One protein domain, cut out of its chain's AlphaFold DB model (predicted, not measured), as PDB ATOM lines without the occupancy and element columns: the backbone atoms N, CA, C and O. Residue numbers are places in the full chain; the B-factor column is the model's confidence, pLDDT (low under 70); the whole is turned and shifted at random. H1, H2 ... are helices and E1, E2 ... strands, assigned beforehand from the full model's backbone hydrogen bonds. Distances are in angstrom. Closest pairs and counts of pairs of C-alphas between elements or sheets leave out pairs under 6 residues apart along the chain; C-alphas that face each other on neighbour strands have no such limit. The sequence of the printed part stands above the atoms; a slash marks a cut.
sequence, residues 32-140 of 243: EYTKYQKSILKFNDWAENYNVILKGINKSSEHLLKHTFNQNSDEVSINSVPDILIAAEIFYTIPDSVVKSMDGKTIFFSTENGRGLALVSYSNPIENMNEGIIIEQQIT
ATOM      1  N   GLU A  32      39.913 -71.564 -42.427       80.50
ATOM      2  CA  GLU A  32      38.865 -70.605 -42.793       80.50
ATOM      3  C   GLU A  32      39.257 -69.177 -42.415       80.50
ATOM      4  O   GLU A  32      39.138 -68.273 -43.244       80.50
ATOM      5  N   TYR A  33      39.821 -68.979 -41.219       80.88
ATOM      6  CA  TYR A  33      40.335 -67.680 -40.792       80.88
ATOM      7  C   TYR A  33      41.452 -67.174 -41.717       80.88
ATOM      8  O   TYR A  33      41.424 -66.027 -42.161       80.88
ATOM      9  N   THR A  34      42.397 -68.044 -42.088       86.50
ATOM     10  CA  THR A  34      43.476 -67.691 -43.028       86.50
ATOM     11  C   THR A  34      42.922 -67.334 -44.411       86.50
ATOM     12  O   THR A  34      43.393 -66.385 -45.041       86.50
ATOM     13  N   LYS A  35      41.922 -68.075 -44.907       89.31
ATOM     14  CA  LYS A  35      41.259 -67.782 -46.187       89.31
ATOM     15  C   LYS A  35      40.532 -66.437 -46.135       89.31
ATOM     16  O   LYS A  35      40.691 -65.642 -47.058       89.31
ATOM     17  N   TYR A  36      39.801 -66.168 -45.056       88.19
ATOM     18  CA  TYR A  36      39.108 -64.900 -44.837       88.19
ATOM     19  C   TYR A  36      40.084 -63.716 -44.832       88.19
ATOM     20  O   TYR A  36      39.901 -62.767 -45.591       88.19
ATOM     21  N   GLN A  37      41.179 -63.806 -44.068       89.50
ATOM     22  CA  GLN A  37      42.213 -62.765 -44.038       89.50
ATOM     23  C   GLN A  37      42.812 -62.494 -45.424       89.50
ATOM     24  O   GLN A  37      42.979 -61.337 -45.803       89.50
ATOM     25  N   LYS A  38      43.093 -63.543 -46.210       93.31
ATOM     26  CA  LYS A  38      43.580 -63.392 -47.592       93.31
ATOM     27  C   LYS A  38      42.569 -62.675 -48.489       93.31
ATOM     28  O   LYS A  38      42.977 -61.859 -49.311       93.31
ATOM     29  N   SER A  39      41.275 -62.953 -48.335       94.69
ATOM     30  CA  SER A  39      40.225 -62.258 -49.089       94.69
ATOM     31  C   SER A  39      40.133 -60.775 -48.727       94.69
ATOM     32  O   SER A  39      39.957 -59.956 -49.625       94.69
ATOM     33  N   ILE A  40      40.303 -60.417 -47.448       93.25
ATOM     34  CA  ILE A  40      40.333 -59.008 -47.028       93.25
ATOM     35  C   ILE A  40      41.573 -58.293 -47.566       93.25
ATOM     36  O   ILE A  40      41.457 -57.179 -48.066       93.25
ATOM     37  N   LEU A  41      42.748 -58.933 -47.530       95.31
ATOM     38  CA  LEU A  41      43.961 -58.364 -48.130       95.31
ATOM     39  C   LEU A  41      43.759 -58.073 -49.619       95.31
ATOM     40  O   LEU A  41      44.017 -56.960 -50.055       95.31
ATOM     41  N   LYS A  42      43.182 -59.022 -50.367       97.06
ATOM     42  CA  LYS A  42      42.832 -58.808 -51.776       97.06
ATOM     43  C   LYS A  42      41.873 -57.623 -51.968       97.06
ATOM     44  O   LYS A  42      41.986 -56.913 -52.963       97.06
ATOM     45  N   PHE A  43      40.934 -57.414 -51.044       97.25
ATOM     46  CA  PHE A  43      39.997 -56.292 -51.123       97.25
ATOM     47  C   PHE A  43      40.673 -54.947 -50.836       97.25
ATOM     48  O   PHE A  43      40.388 -53.970 -51.524       97.25
ATOM     49  N   ASN A  44      41.624 -54.909 -49.899       96.81
ATOM     50  CA  ASN A  44      42.465 -53.733 -49.678       96.81
ATOM     51  C   ASN A  44      43.333 -53.425 -50.908       96.81
ATOM     52  O   ASN A  44      43.367 -52.274 -51.332       96.81
ATOM     53  N   ASP A  45      43.956 -54.441 -51.518       97.44
ATOM     54  CA  ASP A  45      44.754 -54.270 -52.741       97.44
ATOM     55  C   ASP A  45      43.888 -53.728 -53.891       97.44
ATOM     56  O   ASP A  45      44.306 -52.855 -54.650       97.44
ATOM     57  N   TRP A  46      42.658 -54.237 -54.032       97.38
ATOM     58  CA  TRP A  46      41.688 -53.700 -54.986       97.38
ATOM     59  C   TRP A  46      41.395 -52.228 -54.700       97.38
ATOM     60  O   TRP A  46      41.518 -51.407 -55.603       97.38
ATOM     61  N   ALA A  47      41.074 -51.877 -53.456       97.31
ATOM     62  CA  ALA A  47      40.738 -50.505 -53.099       97.31
ATOM     63  C   ALA A  47      41.911 -49.545 -53.356       97.31
ATOM     64  O   ALA A  47      41.712 -48.492 -53.956       97.31
ATOM     65  N   GLU A  48      43.140 -49.941 -53.014       97.44
ATOM     66  CA  GLU A  48      44.351 -49.163 -53.299       97.44
ATOM     67  C   GLU A  48      44.541 -48.928 -54.806       97.44
ATOM     68  O   GLU A  48      44.782 -47.795 -55.225       97.44
ATOM     69  N   ASN A  49      44.346 -49.960 -55.638       97.38
ATOM     70  CA  ASN A  49      44.472 -49.845 -57.097       97.38
ATOM     71  C   ASN A  49      43.488 -48.838 -57.722       97.38
ATOM     72  O   ASN A  49      43.808 -48.242 -58.751       97.38
ATOM     73  N   TYR A  50      42.315 -48.640 -57.114       96.62
ATOM     74  CA  TYR A  50      41.311 -47.665 -57.561       96.62
ATOM     75  C   TYR A  50      41.301 -46.373 -56.730       96.62
ATOM     76  O   TYR A  50      40.391 -45.562 -56.892       96.62
ATOM     77  N   ASN A  51      42.299 -46.166 -55.859       97.31
ATOM     78  CA  ASN A  51      42.384 -45.012 -54.955       97.31
ATOM     79  C   ASN A  51      41.116 -44.833 -54.087       97.31
ATOM     80  O   ASN A  51      40.639 -43.723 -53.849       97.31
ATOM     81  N   VAL A  52      40.559 -45.951 -53.622       96.94
ATOM     82  CA  VAL A  52      39.404 -46.023 -52.724       96.94
ATOM     83  C   VAL A  52      39.891 -46.278 -51.301       96.94
ATOM     84  O   VAL A  52      40.721 -47.152 -51.054       96.94
ATOM     85  N   ILE A  53      39.345 -45.545 -50.334       97.50
ATOM     86  CA  ILE A  53      39.665 -45.735 -48.916       97.50
ATOM     87  C   ILE A  53      38.602 -46.641 -48.289       97.50
ATOM     88  O   ILE A  53      37.417 -46.326 -48.339       97.50
ATOM     89  N   LEU A  54      39.006 -47.742 -47.654       97.69
ATOM     90  CA  LEU A  54      38.095 -48.600 -46.885       97.69
ATOM     91  C   LEU A  54      38.228 -48.297 -45.390       97.69
ATOM     92  O   LEU A  54      39.337 -48.308 -44.849       97.69
ATOM     93  N   LYS A  55      37.107 -48.059 -44.702       97.81
ATOM     94  CA  LYS A  55      37.081 -47.832 -43.248       97.81
ATOM     95  C   LYS A  55      35.982 -48.641 -42.574       97.81
ATOM     96  O   LYS A  55      34.883 -48.749 -43.101       97.81
ATOM     97  N   GLY A  56      36.270 -49.187 -41.395       97.88
ATOM     98  CA  GLY A  56      35.244 -49.739 -40.511       97.88
ATOM     99  C   GLY A  56      34.773 -48.676 -39.522       97.88
ATOM    100  O   GLY A  56      35.598 -47.928 -38.998       97.88
ATOM    101  N   ILE A  57      33.472 -48.620 -39.242       98.00
ATOM    102  CA  ILE A  57      32.892 -47.747 -38.213       98.00
ATOM    103  C   ILE A  57      31.929 -48.521 -37.311       98.00
ATOM    104  O   ILE A  57      31.299 -49.486 -37.740       98.00
ATOM    105  N   ASN A  58      31.794 -48.100 -36.055       97.88
ATOM    106  CA  ASN A  58      30.882 -48.713 -35.085       97.88
ATOM    107  C   ASN A  58      29.576 -47.933 -34.877       97.88
ATOM    108  O   ASN A  58      28.916 -48.121 -33.856       97.88
ATOM    109  N   LYS A  59      29.233 -47.043 -35.817       97.62
ATOM    110  CA  LYS A  59      28.055 -46.168 -35.778       97.62
ATOM    111  C   LYS A  59      27.216 -46.318 -37.031       97.62
ATOM    112  O   LYS A  59      27.755 -46.514 -38.120       97.62
ATOM    113  N   SER A  60      25.914 -46.163 -36.874       96.62
ATOM    114  CA  SER A  60      24.982 -46.008 -37.980       96.62
ATOM    115  C   SER A  60      25.026 -44.603 -38.584       96.62
ATOM    116  O   SER A  60      25.368 -43.623 -37.918       96.62
ATOM    117  N   SER A  61      24.623 -44.487 -39.842       95.00
ATOM    118  CA  SER A  61      24.390 -43.237 -40.557       95.00
ATOM    119  C   SER A  61      23.410 -42.343 -39.792       95.00
ATOM    120  O   SER A  61      23.695 -41.169 -39.575       95.00
ATOM    121  N   GLU A  62      22.311 -42.895 -39.263       94.62
ATOM    122  CA  GLU A  62      21.352 -42.148 -38.436       94.62
ATOM    123  C   GLU A  62      22.005 -41.577 -37.167       94.62
ATOM    124  O   GLU A  62      21.705 -40.445 -36.770       94.62
ATOM    125  N   HIS A  63      22.897 -42.338 -36.522       95.25
ATOM    126  CA  HIS A  63      23.650 -41.842 -35.375       95.25
ATOM    127  C   HIS A  63      24.555 -40.678 -35.778       95.25
ATOM    128  O   HIS A  63      24.541 -39.645 -35.106       95.25
ATOM    129  N   LEU A  64      25.302 -40.835 -36.868       94.75
ATOM    130  CA  LEU A  64      26.272 -39.850 -37.346       94.75
ATOM    131  C   LEU A  64      25.618 -38.576 -37.906       94.75
ATOM    132  O   LEU A  64      26.166 -37.487 -37.798       94.75
ATOM    133  N   LEU A  65      24.401 -38.661 -38.441       92.06
ATOM    134  CA  LEU A  65      23.630 -37.473 -38.829       92.06
ATOM    135  C   LEU A  65      23.213 -36.624 -37.616       92.06
ATOM    136  O   LEU A  65      22.958 -35.428 -37.745       92.06
ATOM    137  N   LYS A  66      23.109 -37.240 -36.433       93.44
ATOM    138  CA  LYS A  66      22.735 -36.570 -35.177       93.44
ATOM    139  C   LYS A  66      23.949 -36.163 -34.339       93.44
ATOM    140  O   LYS A  66      23.813 -35.301 -33.472       93.44
ATOM    141  N   HIS A  67      25.104 -36.784 -34.572       93.06
ATOM    142  CA  HIS A  67      26.323 -36.604 -33.788       93.06
ATOM    143  C   HIS A  67      27.537 -36.572 -34.717       93.06
ATOM    144  O   HIS A  67      27.673 -37.430 -35.575       93.06
ATOM    145  N   THR A  68      28.462 -35.639 -34.511       90.56
ATOM    146  CA  THR A  68      29.703 -35.583 -35.294       90.56
ATOM    147  C   THR A  68      30.495 -36.892 -35.203       90.56
ATOM    148  O   THR A  68      30.633 -37.463 -34.121       90.56
ATOM    149  N   PHE A  69      31.066 -37.324 -36.330       94.81
ATOM    150  CA  PHE A  69      31.976 -38.463 -36.390       94.81
ATOM    151  C   PHE A  69      33.263 -38.180 -35.607       94.81
ATOM    152  O   PHE A  69      33.968 -37.197 -35.869       94.81
ATOM    153  N   ASN A  70      33.593 -39.056 -34.659       95.69
ATOM    154  CA  ASN A  70      34.836 -38.996 -33.902       95.69
ATOM    155  C   ASN A  70      35.738 -40.168 -34.279       95.69
ATOM    156  O   ASN A  70      35.559 -41.295 -33.818       95.69
ATOM    157  N   GLN A  71      36.779 -39.862 -35.053       95.38
ATOM    158  CA  GLN A  71      37.713 -40.856 -35.569       95.38
ATOM    159  C   GLN A  71      38.288 -41.789 -34.484       95.38
ATOM    160  O   GLN A  71      38.465 -42.978 -34.721       95.38
ATOM    161  N   ASN A  72      38.554 -41.275 -33.279       95.69
ATOM    162  CA  ASN A  72      39.207 -42.049 -32.221       95.69
ATOM    163  C   ASN A  72      38.276 -43.053 -31.524       95.69
ATOM    164  O   ASN A  72      38.763 -44.027 -30.952       95.69
ATOM    165  N   SER A  73      36.967 -42.792 -31.502       96.81
ATOM    166  CA  SER A  73      35.984 -43.649 -30.822       96.81
ATOM    167  C   SER A  73      35.119 -44.461 -31.776       96.81
ATOM    168  O   SER A  73      34.599 -45.508 -31.380       96.81
ATOM    169  N   ASP A  74      34.949 -43.973 -33.002       97.88
ATOM    170  CA  ASP A  74      33.955 -44.495 -33.930       97.88
ATOM    171  C   ASP A  74      34.579 -45.380 -35.012       97.88
ATOM    172  O   ASP A  74      33.897 -46.269 -35.519       97.88
ATOM    173  N   GLU A  75      35.866 -45.198 -35.345       97.88
ATOM    174  CA  GLU A  75      36.569 -46.100 -36.264       97.88
ATOM    175  C   GLU A  75      36.891 -47.442 -35.598       97.88
ATOM    176  O   GLU A  75      37.335 -47.526 -34.451       97.88
ATOM    177  N   VAL A  76      36.710 -48.514 -36.364       97.88
ATOM    178  CA  VAL A  76      37.106 -49.874 -35.991       97.88
ATOM    179  C   VAL A  76      37.921 -50.510 -37.110       97.88
ATOM    180  O   VAL A  76      37.942 -50.043 -38.250       97.88
ATOM    181  N   SER A  77      38.604 -51.611 -36.798       96.56
ATOM    182  CA  SER A  77      39.298 -52.385 -37.825       96.56
ATOM    183  C   SER A  77      38.301 -52.867 -38.879       96.56
ATOM    184  O   SER A  77      37.281 -53.462 -38.536       96.56
ATOM    185  N   ILE A  78      38.630 -52.690 -40.158       94.75
ATOM    186  CA  ILE A  78      37.834 -53.206 -41.280       94.75
ATOM    187  C   ILE A  78      37.567 -54.722 -41.144       94.75
ATOM    188  O   ILE A  78      36.477 -55.200 -41.436       94.75
ATOM    189  N   ASN A  79      38.524 -55.462 -40.567       93.69
ATOM    190  CA  ASN A  79      38.438 -56.905 -40.310       93.69
ATOM    191  C   ASN A  79      37.407 -57.279 -39.236       93.69
ATOM    192  O   ASN A  79      37.121 -58.458 -39.050       93.69
ATOM    193  N   SER A  80      36.928 -56.301 -38.465       94.75
ATOM    194  CA  SER A  80      35.917 -56.504 -37.425       94.75
ATOM    195  C   SER A  80      34.496 -56.247 -37.919       94.75
ATOM    196  O   SER A  80      33.552 -56.526 -37.183       94.75
ATOM    197  N   VAL A  81      34.333 -55.738 -39.146       96.00
ATOM    198  CA  VAL A  81      33.011 -55.483 -39.714       96.00
ATOM    199  C   VAL A  81      32.443 -56.775 -40.313       96.00
ATOM    200  O   VAL A  81      33.088 -57.375 -41.181       96.00
ATOM    201  N   PRO A  82      31.256 -57.226 -39.870       93.94
ATOM    202  CA  PRO A  82      30.616 -58.411 -40.428       93.94
ATOM    203  C   PRO A  82      30.337 -58.266 -41.924       93.94
ATOM    204  O   PRO A  82      30.104 -57.165 -42.420       93.94
ATOM    205  N   ASP A  83      30.358 -59.398 -42.629       94.12
ATOM    206  CA  ASP A  83      29.864 -59.539 -44.005       94.12
ATOM    207  C   ASP A  83      30.502 -58.622 -45.064       94.12
ATOM    208  O   ASP A  83      30.050 -58.568 -46.205       94.12
ATOM    209  N   ILE A  84      31.623 -57.967 -44.751       95.31
ATOM    210  CA  ILE A  84      32.315 -57.071 -45.687       95.31
ATOM    211  C   ILE A  84      32.737 -57.760 -46.996       95.31
ATOM    212  O   ILE A  84      32.773 -57.131 -48.053       95.31
ATOM    213  N   LEU A  85      33.015 -59.068 -46.961       95.75
ATOM    214  CA  LEU A  85      33.368 -59.815 -48.169       95.75
ATOM    215  C   LEU A  85      32.204 -59.928 -49.163       95.75
ATOM    216  O   LEU A  85      32.474 -60.055 -50.352       95.75
ATOM    217  N   ILE A  86      30.947 -59.799 -48.718       94.81
ATOM    218  CA  ILE A  86      29.793 -59.699 -49.623       94.81
ATOM    219  C   ILE A  86      29.924 -58.436 -50.477       94.81
ATOM    220  O   ILE A  86      29.780 -58.493 -51.693       94.81
ATOM    221  N   ALA A  87      30.260 -57.299 -49.862       94.69
ATOM    222  CA  ALA A  87      30.475 -56.062 -50.605       94.69
ATOM    223  C   ALA A  87      31.683 -56.167 -51.547       94.69
ATOM    224  O   ALA A  87      31.597 -55.736 -52.695       94.69
ATOM    225  N   ALA A  88      32.776 -56.792 -51.096       95.44
ATOM    226  CA  ALA A  88      33.951 -57.024 -51.935       95.44
ATOM    227  C   ALA A  88      33.610 -57.823 -53.205       95.44
ATOM    228  O   ALA A  88      34.031 -57.446 -54.297       95.44
ATOM    229  N   GLU A  89      32.821 -58.895 -53.077       95.56
ATOM    230  CA  GLU A  89      32.364 -59.692 -54.221       95.56
ATOM    231  C   GLU A  89      31.598 -58.846 -55.240       95.56
ATOM    232  O   GLU A  89      31.850 -58.974 -56.436       95.56
ATOM    233  N   ILE A  90      30.743 -57.929 -54.784       95.50
ATOM    234  CA  ILE A  90      30.027 -57.005 -55.671       95.50
ATOM    235  C   ILE A  90      30.975 -56.037 -56.359       95.50
ATOM    236  O   ILE A  90      30.930 -55.920 -57.583       95.50
ATOM    237  N   PHE A  91      31.873 -55.394 -55.618       95.75
ATOM    238  CA  PHE A  91      32.807 -54.434 -56.204       95.75
ATOM    239  C   PHE A  91      33.726 -55.060 -57.262       95.75
ATOM    240  O   PHE A  91      34.072 -54.389 -58.230       95.75
ATOM    241  N   TYR A  92      34.051 -56.353 -57.155       94.94
ATOM    242  CA  TYR A  92      34.798 -57.069 -58.198       94.94
ATOM    243  C   TYR A  92      34.013 -57.320 -59.492       94.94
ATOM    244  O   TYR A  92      34.625 -57.643 -60.509       94.94
ATOM    245  N   THR A  93      32.682 -57.231 -59.464       91.75
ATOM    246  CA  THR A  93      31.821 -57.481 -60.638       91.75
ATOM    247  C   THR A  93      31.444 -56.212 -61.399       91.75
ATOM    248  O   THR A  93      31.010 -56.289 -62.547       91.75
ATOM    249  N   ILE A  94      31.628 -55.047 -60.779       91.38
ATOM    250  CA  ILE A  94      31.330 -53.739 -61.362       91.38
ATOM    251  C   ILE A  94      32.412 -53.363 -62.392       91.38
ATOM    252  O   ILE A  94      33.595 -53.578 -62.127       91.38
ATOM    253  N   PRO A  95      32.067 -52.767 -63.550       90.31
ATOM    254  CA  PRO A  95      33.071 -52.296 -64.501       90.31
ATOM    255  C   PRO A  95      33.928 -51.151 -63.977       90.31
ATOM    256  O   PRO A  95      33.450 -50.257 -63.279       90.31
ATOM    257  N   ASP A  96      35.165 -51.087 -64.466       90.94
ATOM    258  CA  ASP A  96      36.119 -50.014 -64.171       90.94
ATOM    259  C   ASP A  96      35.553 -48.605 -64.392       90.94
ATOM    260  O   ASP A  96      35.902 -47.685 -63.655       90.94
ATOM    261  N   SER A  97      34.700 -48.400 -65.404       86.38
ATOM    262  CA  SER A  97      34.079 -47.094 -65.667       86.38
ATOM    263  C   SER A  97      33.207 -46.622 -64.505       86.38
ATOM    264  O   SER A  97      33.247 -45.444 -64.148       86.38
ATOM    265  N   VAL A  98      32.507 -47.548 -63.852       92.19
ATOM    266  CA  VAL A  98      31.716 -47.285 -62.651       92.19
ATOM    267  C   VAL A  98      32.614 -47.198 -61.420       92.19
ATOM    268  O   VAL A  98      32.443 -46.269 -60.635       92.19
ATOM    269  N   VAL A  99      33.615 -48.074 -61.264       93.12
ATOM    270  CA  VAL A  99      34.544 -48.010 -60.114       93.12
ATOM    271  C   VAL A  99      35.296 -46.674 -60.071       93.12
ATOM    272  O   VAL A  99      35.523 -46.132 -58.996       93.12
ATOM    273  N   LYS A 100      35.587 -46.057 -61.223       91.50
ATOM    274  CA  LYS A 100      36.173 -44.703 -61.295       91.50
ATOM    275  C   LYS A 100      35.326 -43.610 -60.636       91.50
ATOM    276  O   LYS A 100      35.868 -42.552 -60.333       91.50
ATOM    277  N   SER A 101      34.030 -43.828 -60.395       91.06
ATOM    278  CA  SER A 101      33.218 -42.908 -59.574       91.06
ATOM    279  C   SER A 101      33.651 -42.841 -58.113       91.06
ATOM    280  O   SER A 101      33.313 -41.890 -57.413       91.06
ATOM    281  N   MET A 102      34.432 -43.826 -57.675       94.00
ATOM    282  CA  MET A 102      34.908 -43.989 -56.311       94.00
ATOM    283  C   MET A 102      36.318 -43.426 -56.099       94.00
ATOM    284  O   MET A 102      36.808 -43.459 -54.975       94.00
ATOM    285  N   ASP A 103      36.969 -42.905 -57.146       94.50
ATOM    286  CA  ASP A 103      38.332 -42.368 -57.069       94.50
ATOM    287  C   ASP A 103      38.432 -41.255 -56.008       94.50
ATOM    288  O   ASP A 103      37.727 -40.239 -56.060       94.50
ATOM    289  N   GLY A 104      39.287 -41.474 -55.006       94.12
ATOM    290  CA  GLY A 104      39.491 -40.578 -53.870       94.12
ATOM    291  C   GLY A 104      38.356 -40.581 -52.838       94.12
ATOM    292  O   GLY A 104      38.346 -39.725 -51.950       94.12
ATOM    293  N   LYS A 105      37.391 -41.502 -52.940       94.94
ATOM    294  CA  LYS A 105      36.239 -41.614 -52.031       94.94
ATOM    295  C   LYS A 105      36.474 -42.672 -50.957       94.94
ATOM    296  O   LYS A 105      37.338 -43.541 -51.073       94.94
ATOM    297  N   THR A 106      35.698 -42.582 -49.878       96.44
ATOM    298  CA  THR A 106      35.763 -43.527 -48.757       96.44
ATOM    299  C   THR A 106      34.515 -44.406 -48.694       96.44
ATOM    300  O   THR A 106      33.399 -43.899 -48.663       96.44
ATOM    301  N   ILE A 107      34.693 -45.723 -48.621       97.31
ATOM    302  CA  ILE A 107      33.622 -46.658 -48.266       97.31
ATOM    303  C   ILE A 107      33.728 -46.941 -46.771       97.31
ATOM    304  O   ILE A 107      34.693 -47.557 -46.303       97.31
ATOM    305  N   PHE A 108      32.731 -46.493 -46.021       97.69
ATOM    306  CA  PHE A 108      32.592 -46.797 -44.607       97.69
ATOM    307  C   PHE A 108      31.705 -48.029 -44.443       97.69
ATOM    308  O   PHE A 108      30.581 -48.052 -44.932       97.69
ATOM    309  N   PHE A 109      32.180 -49.045 -43.733       98.00
ATOM    310  CA  PHE A 109      31.399 -50.227 -43.386       98.00
ATOM    311  C   PHE A 109      31.019 -50.166 -41.913       98.00
ATOM    312  O   PHE A 109      31.894 -50.167 -41.045       98.00
ATOM    313  N   SER A 110      29.721 -50.114 -41.630       97.81
ATOM    314  CA  SER A 110      29.216 -50.065 -40.264       97.81
ATOM    315  C   SER A 110      29.056 -51.455 -39.662       97.81
ATOM    316  O   SER A 110      28.656 -52.408 -40.335       97.81
ATOM    317  N   THR A 111      29.334 -51.568 -38.363       97.50
ATOM    318  CA  THR A 111      28.926 -52.724 -37.553       97.50
ATOM    319  C   THR A 111      27.470 -52.637 -37.091       97.50
ATOM    320  O   THR A 111      26.952 -53.610 -36.548       97.50
ATOM    321  N   GLU A 112      26.822 -51.477 -37.234       97.31
ATOM    322  CA  GLU A 112      25.419 -51.273 -36.867       97.31
ATOM    323  C   GLU A 112      24.486 -51.560 -38.047       97.31
ATOM    324  O   GLU A 112      24.897 -51.548 -39.210       97.31
ATOM    325  N   ASN A 113      23.217 -51.831 -37.728       95.62
ATOM    326  CA  ASN A 113      22.195 -51.998 -38.749       95.62
ATOM    327  C   ASN A 113      21.653 -50.648 -39.215       95.62
ATOM    328  O   ASN A 113      21.454 -49.757 -38.390       95.62
ATOM    329  N   GLY A 114      21.307 -50.543 -40.495       92.62
ATOM    330  CA  GLY A 114      20.671 -49.346 -41.029       92.62
ATOM    331  C   GLY A 114      20.371 -49.428 -42.524       92.62
ATOM    332  O   GLY A 114      20.142 -50.513 -43.056       92.62
ATOM    333  N   ARG A 115      20.277 -48.266 -43.170       86.62
ATOM    334  CA  ARG A 115      19.869 -48.126 -44.577       86.62
ATOM    335  C   ARG A 115      21.026 -47.859 -45.531       86.62
ATOM    336  O   ARG A 115      20.829 -48.053 -46.718       86.62
ATOM    337  N   GLY A 116      22.193 -47.487 -45.013       92.31
ATOM    338  CA  GLY A 116      23.254 -46.881 -45.806       92.31
ATOM    339  C   GLY A 116      23.074 -45.369 -45.940       92.31
ATOM    340  O   GLY A 116      22.086 -44.800 -45.459       92.31
ATOM    341  N   LEU A 117      24.093 -44.703 -46.483       93.69
ATOM    342  CA  LEU A 117      24.070 -43.265 -46.743       93.69
ATOM    343  C   LEU A 117      25.178 -42.863 -47.720       93.69
ATOM    344  O   LEU A 117      26.356 -43.096 -47.449       93.69
ATOM    345  N   ALA A 118      24.834 -42.113 -48.763       92.25
ATOM    346  CA  ALA A 118      25.814 -41.401 -49.577       92.25
ATOM    347  C   ALA A 118      26.277 -40.086 -48.917       92.25
ATOM    348  O   ALA A 118      25.474 -39.253 -48.491       92.25
ATOM    349  N   LEU A 119      27.593 -39.877 -48.861       88.88
ATOM    350  CA  LEU A 119      28.257 -38.709 -48.279       88.88
ATOM    351  C   LEU A 119      28.760 -37.787 -49.391       88.88
ATOM    352  O   LEU A 119      29.763 -38.076 -50.048       88.88
ATOM    353  N   VAL A 120      28.074 -36.662 -49.594       80.56
ATOM    354  CA  VAL A 120      28.350 -35.721 -50.693       80.56
ATOM    355  C   VAL A 120      28.926 -34.397 -50.232       80.56
ATOM    356  O   VAL A 120      28.485 -33.816 -49.247       80.56
ATOM    357  N   SER A 121      29.865 -33.855 -51.008       60.94
ATOM    358  CA  SER A 121      30.635 -32.663 -50.637       60.94
ATOM    359  C   SER A 121      29.821 -31.391 -50.393       60.94
ATOM    360  O   SER A 121      30.208 -30.581 -49.555       60.94
ATOM    361  N   TYR A 122      28.712 -31.184 -51.109       55.62
ATOM    362  CA  TYR A 122      27.943 -29.932 -51.013       55.62
ATOM    363  C   TYR A 122      27.071 -29.833 -49.759       55.62
ATOM    364  O   TYR A 122      26.638 -28.738 -49.405       55.62
ATOM    365  N   SER A 123      26.829 -30.951 -49.078       60.03
ATOM    366  CA  SER A 123      26.006 -30.993 -47.872       60.03
ATOM    367  C   SER A 123      26.594 -31.867 -46.778       60.03
ATOM    368  O   SER A 123      25.852 -32.121 -45.834       60.03
ATOM    369  N   ASN A 124      27.863 -32.304 -46.914       66.62
ATOM    370  CA  ASN A 124      28.461 -33.410 -46.163       66.62
ATOM    371  C   ASN A 124      27.926 -33.431 -44.733       66.62
ATOM    372  O   ASN A 124      28.354 -32.621 -43.904       66.62
ATOM    373  N   PRO A 125      26.913 -34.276 -44.478       74.81
ATOM    374  CA  PRO A 125      26.044 -34.034 -43.343       74.81
ATOM    375  C   PRO A 125      26.720 -34.463 -42.044       74.81
ATOM    376  O   PRO A 125      26.210 -34.185 -40.962       74.81
ATOM    377  N   ILE A 126      27.876 -35.122 -42.162       83.12
ATOM    378  CA  ILE A 126      28.662 -35.625 -41.057       83.12
ATOM    379  C   ILE A 126      30.041 -34.973 -41.123       83.12
ATOM    380  O   ILE A 126      30.894 -35.298 -41.951       83.12
ATOM    381  N   GLU A 127      30.253 -34.026 -40.218       83.62
ATOM    382  CA  GLU A 127      31.531 -33.348 -40.041       83.62
ATOM    383  C   GLU A 127      32.666 -34.369 -39.814       83.62
ATOM    384  O   GLU A 127      32.490 -35.367 -39.115       83.62
ATOM    385  N   ASN A 128      33.840 -34.106 -40.400       84.31
ATOM    386  CA  ASN A 128      35.049 -34.948 -40.355       84.31
ATOM    387  C   ASN A 128      34.999 -36.279 -41.126       84.31
ATOM    388  O   ASN A 128      35.947 -37.061 -41.034       84.31
ATOM    389  N   MET A 129      33.955 -36.544 -41.913       89.88
ATOM    390  CA  MET A 129      33.968 -37.655 -42.871       89.88
ATOM    391  C   MET A 129      34.370 -37.170 -44.264       89.88
ATOM    392  O   MET A 129      34.022 -36.067 -44.675       89.88
ATOM    393  N   ASN A 130      35.110 -37.992 -45.002       89.69
ATOM    394  CA  ASN A 130      35.361 -37.749 -46.421       89.69
ATOM    395  C   ASN A 130      34.112 -38.103 -47.242       89.69
ATOM    396  O   ASN A 130      33.259 -38.864 -46.786       89.69
ATOM    397  N   GLU A 131      34.038 -37.603 -48.473       92.75
ATOM    398  CA  GLU A 131      33.014 -38.032 -49.429       92.75
ATOM    399  C   GLU A 131      33.078 -39.543 -49.698       92.75
ATOM    400  O   GLU A 131      34.158 -40.148 -49.704       92.75
ATOM    401  N   GLY A 132      31.924 -40.141 -49.990       94.75
ATOM    402  CA  GLY A 132      31.814 -41.562 -50.291       94.75
ATOM    403  C   GLY A 132      30.466 -42.144 -49.896       94.75
ATOM    404  O   GLY A 132      29.444 -41.506 -50.123       94.75
ATOM    405  N   ILE A 133      30.457 -43.352 -49.338       95.75
ATOM    406  CA  ILE A 133      29.228 -44.055 -48.937       95.75
ATOM    407  C   ILE A 133      29.420 -44.770 -47.600       95.75
ATOM    408  O   ILE A 133      30.522 -45.216 -47.274       95.75
ATOM    409  N   ILE A 134      28.338 -44.903 -46.843       96.81
ATOM    410  CA  ILE A 134      28.234 -45.753 -45.662       96.81
ATOM    411  C   ILE A 134      27.399 -46.974 -46.043       96.81
ATOM    412  O   ILE A 134      26.264 -46.836 -46.483       96.81
ATOM    413  N   ILE A 135      27.954 -48.165 -45.845       97.00
ATOM    414  CA  ILE A 135      27.271 -49.447 -46.009       97.00
ATOM    415  C   ILE A 135      27.037 -50.024 -44.614       97.00
ATOM    416  O   ILE A 135      27.981 -50.259 -43.859       97.00
ATOM    417  N   GLU A 136      25.775 -50.249 -44.266       96.50
ATOM    418  CA  GLU A 136      25.362 -50.723 -42.945       96.50
ATOM    419  C   GLU A 136      24.924 -52.188 -42.978       96.50
ATOM    420  O   GLU A 136      24.616 -52.745 -44.035       96.50
ATOM    421  N   GLN A 137      24.882 -52.830 -41.812       95.12
ATOM    422  CA  GLN A 137      24.322 -54.175 -41.694       95.12
ATOM    423  C   GLN A 137      22.794 -54.119 -41.924       95.12
ATOM    424  O   GLN A 137      22.128 -53.137 -41.610       95.12
ATOM    425  N   GLN A 138      22.129 -55.118 -42.490       91.62
ATOM    426  CA  GLN A 138      22.586 -56.373 -43.076       91.62
ATOM    427  C   GLN A 138      23.102 -56.122 -44.502       91.62
ATOM    428  O   GLN A 138      22.334 -55.696 -45.373       91.62
ATOM    429  N   ILE A 139      24.386 -56.397 -44.751       90.56
ATOM    430  CA  ILE A 139      24.992 -56.144 -46.063       90.56
ATOM    431  C   ILE A 139      24.427 -57.145 -47.073       90.56
ATOM    432  O   ILE A 139      24.650 -58.350 -46.974       90.56
ATOM    433  N   THR A 140      23.709 -56.638 -48.075       95.31
ATOM    434  CA  THR A 140      23.240 -57.434 -49.214       95.31
ATOM    435  C   THR A 140      23.844 -56.905 -50.509       95.31
ATOM    436  O   THR A 140      24.110 -55.704 -50.600       95.31
TER     437      THR A 140
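Overview. This is residues 32 to 140 of the 243 residues of an uncharacterized protein of Nitrosopumilales archaeon (UniProt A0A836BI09). A small twisted sheet of four strands, E1, E2, E4 and E3, stands in the middle, with the long helix H1 and the shorter H4 to one side of it and the short helix H2 to the other. H5 lies near the ends of the strands where E2 and E4 begin, and the small H3 near the end of E1. The printed part has 109 residues with five named helices and four named strands, in the order H1 E1 H2 H3 H4 H5 E2 E3 E4; the sheet is mixed and the class is mixed, helices and strands. The whole is compact and rounded, with a radius of gyration of the C-alphas of 13.5 A and spans of 37 by 31 by 24 A.

Along the chain. H1, residues 32 to 49, begins at C-alpha 32 (38.865, -70.605, -42.793) and is 25.8 A long. E1 is residues 53 to 57, 12.8 A. H2 is residues 61 to 66, H3 71 to 74, H4 84 to 91 and H5 96 to 102. E2, residues 106 to 113, is 18.9 A long and bends by 51 degrees at residue 110. E3 is residues 117 to 119, and E4, residues 132 to 137, is 17.0 A long and ends at C-alpha 137 (24.322, -54.175, -41.694).

Arrangement. The sheet runs E1 E2 E4 E3, with edge strands E1 and E3, and is only just strongly twisted, its C-alphas lying up to 4.2 A off the best plane. E1 and E2 are parallel, with N 55 and O 107 at 2.9 A; E1, H2 to H5 and E2 form a strand-helix-strand unit, two parallel neighbour strands with helices between them in the chain. E2 and E4 are parallel, with N 110 and O 135 at 2.8 A. E3 and E4 are an antiparallel hairpin, with N 134 and O 117 at 2.7 A. Residues 56 to 57 of E1 also pair antiparallel with residues 75 to 76. H1, with residues 43 to 48, and H4, with residues 84 to 87, only graze the sheet. H1 and H4 only just touch, with 3 pairs of C-alphas within 8 A, the closest Phe 43 and Ala 88 at 6.1 A, at a steep tilt of 43 degrees, the same way. H2 is on the sheet at a height over the sheet of 8.9 A; its closest C-alpha pair with E3 is Ser 61 and Leu 117, 6.2 A. H3 only grazes the sheet, and H5 is only just not on it, with 4 pairs of C-alphas within 10 A. Every O i to N i+4 pair is within hydrogen-bond range in H1 and H4; H2 has 1 of 2, H5 has 1 of 3 beside 3 of 4 O i to N i+3 pairs, and H3 is too short for such a pair.

Size, cuts and confidence. The two C-alphas farthest apart are those of Glu 32 and Tyr 122, 42.9 A. The printed part has no cut. The link from E3 to E4, residues 120 to 131, is long; the mean pLDDT of the printed part is 92.5, and residues 121 to 124 are under 70.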